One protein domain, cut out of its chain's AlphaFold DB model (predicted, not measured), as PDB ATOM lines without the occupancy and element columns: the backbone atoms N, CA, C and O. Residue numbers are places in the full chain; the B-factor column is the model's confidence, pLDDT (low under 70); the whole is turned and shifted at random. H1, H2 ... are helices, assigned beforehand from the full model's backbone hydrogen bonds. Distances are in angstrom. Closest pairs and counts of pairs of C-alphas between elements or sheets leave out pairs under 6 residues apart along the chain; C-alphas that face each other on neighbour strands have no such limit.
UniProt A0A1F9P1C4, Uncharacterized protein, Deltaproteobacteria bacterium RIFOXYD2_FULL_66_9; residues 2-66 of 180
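This is residues 2 to 66 of the 180 residues of an uncharacterized protein of Deltaproteobacteria bacterium RIFOXYD2_FULL_66_9 (UniProt A0A1F9P1C4). Three helices make the sides of a flat triangle: H1 and H2 meet at a corner, and the long H3 folds back from H2 to the first half of H1 and closes the figure. The short H4 lies near Arg 45 of H3, on the side of H3 away from H1, and residues 60 to 66 after it hold no named helix. The printed part has 65 residues with four named helices, in the order H1, H2, H3, H4, and no named strand. The class is all helix, with 46 of the 65 residues in named helices. The whole is compact, with a radius of gyration of the C-alphas of 11.8 A, and flat, spanning 34 by 30 by 13 A.

H1 is residues 2 to 15, 20.0 A from first to last C-alpha, and C-alpha 2 stands at (265.242, 139.164, 389.866). H2 is residues 18 to 26, 12.5 A long. H3 is residues 33 to 48, the longest helix at 22.1 A, beginning at C-alpha 33 at (280.750, 133.273, 366.846). H4 is residues 53 to 59, 9.9 A long, and C-alpha 59 is at (275.656, 133.519, 384.167).

H1 and H2 touch only at the corner by their link, H1 with residues 11 to 15 alone; the closest C-alphas, those of His 15 and Leu 21, are 5.5 A apart. Their lines stand at a steep tilt of 67 degrees, and they run the same way. H2 and H3 touch, with the C-alphas of Arg 26 and Asp 36 closest at 5.2 A, and run opposite ways at a steep tilt of 65 degrees. H3 touches H1 with its residues 43 to 48 alone; the closest C-alphas are those of Cys 7 and Trp 48, 5.9 A apart. These two run opposite ways at a steep tilt of 66 degrees. H3 and H4 are close but not clearly touching, the C-alphas of Arg 45 and Arg 56 being closest at 6.6 A, and they run opposite ways at a steep tilt of 49 degrees. H1 and H4 are only just apart, their closest C-alphas 8.3 A from each other, and H2 and H4 are apart. In H1, H2, H3 and H4 every O i to N i+4 pair is within hydrogen-bond range.

The two C-alphas farthest apart, those of Tyr 2 and Ala 30, are 35.2 A apart, and those of Tyr 2 and Gly 66, the first and last printed, 28.0 A. The printed part has no cut. The links H1 to H2 and H3 to H4 are tight, the link H2 to H3 is short, and no link is long. The mean pLDDT of the printed part is 91.7, and no printed residue is under 70.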
ATOM      1  N   TYR A   2     265.650 138.215 390.928       83.56
ATOM      2  CA  TYR A   2     265.242 139.164 389.866       83.56
ATOM      3  C   TYR A   2     266.371 139.852 389.070       83.56
ATOM      4  O   TYR A   2     266.092 140.470 388.048       83.56
ATOM      5  N   ARG A   3     267.642 139.784 389.502       86.81
ATOM      6  CA  ARG A   3     268.751 140.523 388.856       86.81
ATOM      7  C   ARG A   3     268.987 140.108 387.402       86.81
ATOM      8  O   ARG A   3     269.134 140.977 386.553       86.81
ATOM      9  N   PHE A   4     268.949 138.806 387.110       89.81
ATOM     10  CA  PHE A   4     269.076 138.306 385.738       89.81
ATOM     11  C   PHE A   4     267.967 138.852 384.836       89.81
ATOM     12  O   PHE A   4     268.260 139.466 383.815       89.81
ATOM     13  N   LEU A   5     266.708 138.727 385.265       92.12
ATOM     14  CA  LEU A   5     265.565 139.243 384.513       92.12
ATOM     15  C   LEU A   5     265.623 140.767 384.349       92.12
ATOM     16  O   LEU A   5     265.313 141.271 383.278       92.12
ATOM     17  N   ARG A   6     266.074 141.510 385.368       92.38
ATOM     18  CA  ARG A   6     266.288 142.963 385.266       92.38
ATOM     19  C   ARG A   6     267.381 143.319 384.258       92.38
ATOM     20  O   ARG A   6     267.183 144.254 383.490       92.38
ATOM     21  N   CYS A   7     268.493 142.584 384.245       93.06
ATOM     22  CA  CYS A   7     269.577 142.776 383.281       93.06
ATOM     23  C   CYS A   7     269.091 142.516 381.847       93.06
ATOM     24  O   CYS A   7     269.208 143.389 380.987       93.06
ATOM     25  N   VAL A   8     268.449 141.366 381.617       93.31
ATOM     26  CA  VAL A   8     267.886 141.003 380.309       93.31
ATOM     27  C   VAL A   8     266.810 142.001 379.876       93.31
ATOM     28  O   VAL A   8     266.832 142.446 378.735       93.31
ATOM     29  N   ARG A   9     265.917 142.431 380.780       94.81
ATOM     30  CA  ARG A   9     264.912 143.472 380.499       94.81
ATOM     31  C   ARG A   9     265.561 144.794 380.104       94.81
ATOM     32  O   ARG A   9     265.106 145.419 379.157       94.81
ATOM     33  N   ALA A  10     266.596 145.239 380.815       94.44
ATOM     34  CA  ALA A  10     267.291 146.482 380.484       94.44
ATOM     35  C   ALA A  10     267.945 146.411 379.097       94.44
ATOM     36  O   ALA A  10     267.876 147.370 378.333       94.44
ATOM     37  N   ALA A  11     268.540 145.265 378.760       95.12
ATOM     38  CA  ALA A  11     269.109 145.024 377.443       95.12
ATOM     39  C   ALA A  11     268.024 144.985 376.350       95.12
ATOM     40  O   ALA A  11     268.164 145.620 375.308       95.12
ATOM     41  N   TYR A  12     266.902 144.318 376.625       95.31
ATOM     42  CA  TYR A  12     265.749 144.260 375.734       95.31
ATOM     43  C   TYR A  12     265.162 145.651 375.465       95.31
ATOM     44  O   TYR A  12     264.961 146.008 374.313       95.31
ATOM     45  N   LEU A  13     264.950 146.469 376.501       96.06
ATOM     46  CA  LEU A  13     264.424 147.829 376.343       96.06
ATOM     47  C   LEU A  13     265.375 148.751 375.568       96.06
ATOM     48  O   LEU A  13     264.906 149.627 374.853       96.06
ATOM     49  N   ALA A  14     266.691 148.557 375.691       96.31
ATOM     50  CA  ALA A  14     267.673 149.382 374.990       96.31
ATOM     51  C   ALA A  14     267.817 149.030 373.498       96.31
ATOM     52  O   ALA A  14     268.086 149.914 372.693       96.31
ATOM     53  N   HIS A  15     267.650 147.755 373.121       96.50
ATOM     54  CA  HIS A  15     267.894 147.288 371.746       96.50
ATOM     55  C   HIS A  15     266.631 146.827 371.003       96.50
ATOM     56  O   HIS A  15     266.696 146.544 369.809       96.50
ATOM     57  N   GLY A  16     265.488 146.714 371.682       97.00
ATOM     58  CA  GLY A  16     264.225 146.182 371.155       97.00
ATOM     59  C   GLY A  16     264.159 144.651 371.085       97.00
ATOM     60  O   GLY A  16     263.076 144.079 371.141       97.00
ATOM     61  N   SER A  17     265.299 143.963 370.993       96.88
ATOM     62  CA  SER A  17     265.394 142.505 371.110       96.88
ATOM     63  C   SER A  17     266.813 142.075 371.497       96.88
ATOM     64  O   SER A  17     267.772 142.841 371.374       96.88
ATOM     65  N   LEU A  18     266.964 140.826 371.948       96.75
ATOM     66  CA  LEU A  18     268.288 140.248 372.199       96.75
ATOM     67  C   LEU A  18     269.067 139.979 370.903       96.75
ATOM     68  O   LEU A  18     270.292 140.058 370.910       96.75
ATOM     69  N   GLU A  19     268.378 139.721 369.790       97.19
ATOM     70  CA  GLU A  19     269.029 139.580 368.484       97.19
ATOM     71  C   GLU A  19     269.640 140.910 368.035       97.19
ATOM     72  O   GLU A  19     270.795 140.959 367.622       97.19
ATOM     73  N   ARG A  20     268.905 142.019 368.196       96.94
ATOM     74  CA  ARG A  20     269.406 143.361 367.879       96.94
ATOM     75  C   ARG A  20     270.590 143.755 368.757       96.94
ATOM     76  O   ARG A  20     271.511 144.395 368.261       96.94
ATOM     77  N   LEU A  21     270.600 143.344 370.027       96.62
ATOM     78  CA  LEU A  21     271.774 143.478 370.896       96.62
ATOM     79  C   LEU A  21     272.975 142.700 370.337       96.62
ATOM     80  O   LEU A  21     274.081 143.233 370.272       96.62
ATOM     81  N   TYR A  22     272.763 141.453 369.917       96.19
ATOM     82  CA  TYR A  22     273.815 140.617 369.344       96.19
ATOM     83  C   TYR A  22     274.383 141.209 368.040       96.19
ATOM     84  O   TYR A  22     275.601 141.335 367.903       96.19
ATOM     85  N   ILE A  23     273.517 141.659 367.124       95.25
ATOM     86  CA  ILE A  23     273.908 142.339 365.876       95.25
ATOM     87  C   ILE A  23     274.684 143.628 366.175       95.25
ATOM     88  O   ILE A  23     275.739 143.858 365.585       95.25
ATOM     89  N   ALA A  24     274.205 144.447 367.118       93.56
ATOM     90  CA  ALA A  24     274.883 145.680 367.511       93.56
ATOM     91  C   ALA A  24     276.300 145.411 368.047       93.56
ATOM     92  O   ALA A  24     277.238 146.108 367.670       93.56
ATOM     93  N   GLY A  25     276.473 144.363 368.862       90.00
ATOM     94  CA  GLY A  25     277.784 143.947 369.362       90.00
ATOM     95  C   GLY A  25     278.724 143.440 368.259       90.00
ATOM     96  O   GLY A  25     279.925 143.724 368.285       90.00
ATOM     97  N   ARG A  26     278.210 142.718 367.256       90.81
ATOM     98  CA  ARG A  26     279.009 142.303 366.087       90.81
ATOM     99  C   ARG A  26     279.513 143.515 365.292       90.81
ATOM    100  O   ARG A  26     280.685 143.546 364.904       90.81
ATOM    101  N   GLY A  27     278.656 144.513 365.083       86.62
ATOM    102  CA  GLY A  27     278.936 145.640 364.192       86.62
ATOM    103  C   GLY A  27     279.054 145.185 362.731       86.62
ATOM    104  O   GLY A  27     278.356 144.267 362.312       86.62
ATOM    105  N   GLY A  28     279.955 145.801 361.958       84.06
ATOM    106  CA  GLY A  28     280.171 145.488 360.532       84.06
ATOM    107  C   GLY A  28     281.214 144.401 360.235       84.06
ATOM    108  O   GLY A  28     281.618 144.243 359.087       84.06
ATOM    109  N   ALA A  29     281.713 143.689 361.248       82.81
ATOM    110  CA  ALA A  29     282.743 142.671 361.055       82.81
ATOM    111  C   ALA A  29     282.166 141.364 360.481       82.81
ATOM    112  O   ALA A  29     281.017 141.012 360.751       82.81
ATOM    113  N   ALA A  30     282.997 140.604 359.756       86.75
ATOM    114  CA  ALA A  30     282.644 139.258 359.300       86.75
ATOM    115  C   ALA A  30     282.234 138.366 360.491       86.75
ATOM    116  O   ALA A  30     282.867 138.489 361.548       86.75
ATOM    117  N   PRO A  31     281.218 137.488 360.358       86.88
ATOM    118  CA  PRO A  31     280.729 136.661 361.460       86.88
ATOM    119  C   PRO A  31     281.840 135.850 362.136       86.88
ATOM    120  O   PRO A  31     282.574 135.112 361.483       86.88
ATOM    121  N   ASP A  32     281.951 135.982 363.456       92.81
ATOM    122  CA  ASP A  32     282.838 135.167 364.289       92.81
ATOM    123  C   ASP A  32     282.096 134.865 365.584       92.81
ATOM    124  O   ASP A  32     281.941 135.732 366.447       92.81
ATOM    125  N   LEU A  33     281.616 133.628 365.727       94.12
ATOM    126  CA  LEU A  33     280.750 133.273 366.846       94.12
ATOM    127  C   LEU A  33     281.411 133.534 368.202       94.12
ATOM    128  O   LEU A  33     280.742 133.995 369.123       94.12
ATOM    129  N   ARG A  34     282.712 133.251 368.342       95.06
ATOM    130  CA  ARG A  34     283.418 133.382 369.620       95.06
ATOM    131  C   ARG A  34     283.504 134.842 370.037       95.06
ATOM    132  O   ARG A  34     283.181 135.174 371.178       95.06
ATOM    133  N   ARG A  35     283.951 135.697 369.117       94.75
ATOM    134  CA  ARG A  35     284.086 137.138 369.328       94.75
ATOM    135  C   ARG A  35     282.723 137.782 369.541       94.75
ATOM    136  O   ARG A  35     282.550 138.546 370.486       94.75
ATOM    137  N   ASP A  36     281.756 137.463 368.691       95.62
ATOM    138  CA  ASP A  36     280.434 138.084 368.719       95.62
ATOM    139  C   ASP A  36     279.669 137.676 369.984       95.62
ATOM    140  O   ASP A  36     279.078 138.525 370.653       95.62
ATOM    141  N   LEU A  37     279.761 136.402 370.390       96.19
ATOM    142  CA  LEU A  37     279.228 135.946 371.673       96.19
ATOM    143  C   LEU A  37     279.909 136.665 372.838       96.19
ATOM    144  O   LEU A  37     279.237 137.068 373.783       96.19
ATOM    145  N   ALA A  38     281.226 136.849 372.792       96.06
ATOM    146  CA  ALA A  38     281.921 137.535 373.866       96.06
ATOM    147  C   ALA A  38     281.483 138.998 374.020       96.06
ATOM    148  O   ALA A  38     281.279 139.452 375.146       96.06
ATOM    149  N   ARG A  39     281.257 139.708 372.908       95.94
ATOM    150  CA  ARG A  39     280.711 141.073 372.919       95.94
ATOM    151  C   ARG A  39     279.277 141.109 373.440       95.94
ATOM    152  O   ARG A  39     278.980 141.892 374.336       95.94
ATOM    153  N   PHE A  40     278.421 140.203 372.966       96.12
ATOM    154  CA  PHE A  40     277.048 140.057 373.459       96.12
ATOM    155  C   PHE A  40     276.994 139.817 374.976       96.12
ATOM    156  O   PHE A  40     276.204 140.436 375.688       96.12
ATOM    157  N   LEU A  41     277.864 138.948 375.495       95.62
ATOM    158  CA  LEU A  41     277.969 138.709 376.934       95.62
ATOM    159  C   LEU A  41     278.618 139.879 377.673       95.62
ATOM    160  O   LEU A  41     278.249 140.127 378.814       95.62
ATOM    161  N   GLY A  42     279.545 140.605 377.049       94.69
ATOM    162  CA  GLY A  42     280.124 141.842 377.575       94.69
ATOM    163  C   GLY A  42     279.047 142.867 377.925       94.69
ATOM    164  O   GLY A  42     278.962 143.285 379.075       94.69
ATOM    165  N   GLU A  43     278.135 143.135 376.993       94.50
ATOM    166  CA  GLU A  43     277.008 144.056 377.198       94.50
ATOM    167  C   GLU A  43     276.111 143.649 378.380       94.50
ATOM    168  O   GLU A  43     275.720 144.468 379.217       94.50
ATOM    169  N   LEU A  44     275.803 142.353 378.506       94.56
ATOM    170  CA  LEU A  44     275.018 141.837 379.632       94.56
ATOM    171  C   LEU A  44     275.786 141.914 380.960       94.56
ATOM    172  O   LEU A  44     275.193 142.128 382.022       94.56
ATOM    173  N   ARG A  45     277.111 141.759 380.925       93.56
ATOM    174  CA  ARG A  45     277.974 141.881 382.107       93.56
ATOM    175  C   ARG A  45     278.086 143.317 382.584       93.56
ATOM    176  O   ARG A  45     278.053 143.530 383.794       93.56
ATOM    177  N   ASP A  46     278.186 144.270 381.670       92.12
ATOM    178  CA  ASP A  46     278.272 145.687 382.010       92.12
ATOM    179  C   ASP A  46     276.964 146.160 382.650       92.12
ATOM    180  O   ASP A  46     276.979 146.807 383.698       92.12
ATOM    181  N   ARG A  47     275.823 145.694 382.128       91.38
ATOM    182  CA  ARG A  47     274.490 145.926 382.716       91.38
ATOM    183  C   ARG A  47     274.266 145.219 384.051       91.38
ATOM    184  O   ARG A  47     273.452 145.675 384.851       91.38
ATOM    185  N   TRP A  48     274.951 144.104 384.303       90.88
ATOM    186  CA  TRP A  48     274.910 143.438 385.608       90.88
ATOM    187  C   TRP A  48     275.626 144.253 386.693       90.88
ATOM    188  O   TRP A  48     275.217 144.227 387.855       90.88
ATOM    189  N   GLY A  49     276.685 144.975 386.318       84.50
ATOM    190  CA  GLY A  49     277.515 145.757 387.228       84.50
ATOM    191  C   GLY A  49     278.665 144.965 387.866       84.50
ATOM    192  O   GLY A  49     279.033 143.859 387.441       84.50
ATOM    193  N   LYS A  50     279.292 145.575 388.880       79.31
ATOM    194  CA  LYS A  50     280.491 145.043 389.557       79.31
ATOM    195  C   LYS A  50     280.169 144.135 390.751       79.31
ATOM    196  O   LYS A  50     281.017 143.329 391.132       79.31
ATOM    197  N   ASP A  51     278.951 144.210 391.279       77.62
ATOM    198  CA  ASP A  51     278.511 143.394 392.411       77.62
ATOM    199  C   ASP A  51     278.330 141.921 392.022       77.62
ATOM    200  O   ASP A  51     277.902 141.597 390.910       77.62
ATOM    201  N   LEU A  52     278.583 141.017 392.974       79.12
ATOM    202  CA  LEU A  52     278.349 139.573 392.822       79.12
ATOM    203  C   LEU A  52     279.076 138.982 391.600       79.12
ATOM    204  O   LEU A  52     278.496 138.269 390.777       79.12
ATOM    205  N   GLY A  53     280.379 139.263 391.492       82.44
ATOM    206  CA  GLY A  53     281.211 138.852 390.356       82.44
ATOM    207  C   GLY A  53     281.139 137.355 390.032       82.44
ATOM    208  O   GLY A  53     281.116 136.996 388.859       82.44
ATOM    209  N   ARG A  54     281.009 136.484 391.044       86.75
ATOM    210  CA  ARG A  54     280.875 135.030 390.849       86.75
ATOM    211  C   ARG A  54     279.573 134.644 390.140       86.75
ATOM    212  O   ARG A  54     279.604 133.804 389.246       86.75
ATOM    213  N   GLU A  55     278.444 135.250 390.508       89.69
ATOM    214  CA  GLU A  55     277.149 134.999 389.857       89.69
ATOM    215  C   GLU A  55     277.152 135.510 388.419       89.69
ATOM    216  O   GLU A  55     276.729 134.804 387.504       89.69
ATOM    217  N   ARG A  56     277.708 136.708 388.210       91.31
ATOM    218  CA  ARG A  56     277.899 137.288 386.880       91.31
ATOM    219  C   ARG A  56     278.767 136.398 385.999       91.31
ATOM    220  O   ARG A  56     278.421 136.160 384.852       91.31
ATOM    221  N   ASP A  57     279.897 135.915 386.508       90.81
ATOM    222  CA  ASP A  57     280.827 135.072 385.749       90.81
ATOM    223  C   ASP A  57     280.246 133.676 385.486       90.81
ATOM    224  O   ASP A  57     280.519 133.084 384.441       90.81
ATOM    225  N   PHE A  58     279.388 133.178 386.381       90.75
ATOM    226  CA  PHE A  58     278.604 131.976 386.133       90.75
ATOM    227  C   PHE A  58     277.568 132.197 385.027       90.75
ATOM    228  O   PHE A  58     277.500 131.375 384.112       90.75
ATOM    229  N   LEU A  59     276.755 133.255 385.103       92.44
ATOM    230  CA  LEU A  59     275.656 133.519 384.167       92.44
ATOM    231  C   LEU A  59     276.132 134.023 382.812       92.44
ATOM    232  O   LEU A  59     275.559 133.611 381.819       92.44
ATOM    233  N   PHE A  60     277.181 134.838 382.771       94.12
ATOM    234  CA  PHE A  60     277.751 135.453 381.574       94.12
ATOM    235  C   PHE A  60     279.255 135.137 381.511       94.12
ATOM    236  O   PHE A  60     280.089 135.983 381.854       94.12
ATOM    237  N   PRO A  61     279.634 133.902 381.149       94.69
ATOM    238  CA  PRO A  61     281.028 133.501 381.055       94.69
ATOM    239  C   PRO A  61     281.755 134.272 379.945       94.69
ATOM    240  O   PRO A  61     281.136 134.888 379.085       94.69
ATOM    241  N   ARG A  62     283.088 134.215 379.948       90.94
ATOM    242  CA  ARG A  62     283.924 134.816 378.898       90.94
ATOM    243  C   ARG A  62     284.472 133.729 377.963       90.94
ATOM    244  O   ARG A  62     285.297 132.930 378.428       90.94
ATOM    245  N   PRO A  63     284.068 133.683 376.679       89.50
ATOM    246  CA  PRO A  63     284.638 132.761 375.695       89.50
ATOM    247  C   PRO A  63     286.153 132.946 375.510       89.50
ATOM    248  O   PRO A  63     286.889 131.984 375.272       89.50
ATOM    249  N   GLU A  64     286.673 134.167 375.657       89.06
ATOM    250  CA  GLU A  64     288.106 134.452 375.495       89.06
ATOM    251  C   GLU A  64     288.942 133.837 376.621       89.06
ATOM    252  O   GLU A  64     290.085 133.452 376.397       89.06
ATOM    253  N   ARG A  65     288.347 133.641 377.808       90.00
ATOM    254  CA  ARG A  65     288.987 132.970 378.955       90.00
ATOM    255  C   ARG A  65     288.855 131.442 378.926       90.00
ATOM    256  O   ARG A  65     289.089 130.786 379.934       90.00
ATOM    257  N   GLY A  66     288.454 130.871 377.791       86.44
ATOM    258  CA  GLY A  66     288.413 129.423 377.576       86.44
ATOM    259  C   GLY A  66     287.154 128.721 378.087       86.44
ATOM    260  O   GLY A  66     287.068 127.498 377.980       86.44
TER     261      GLY A  66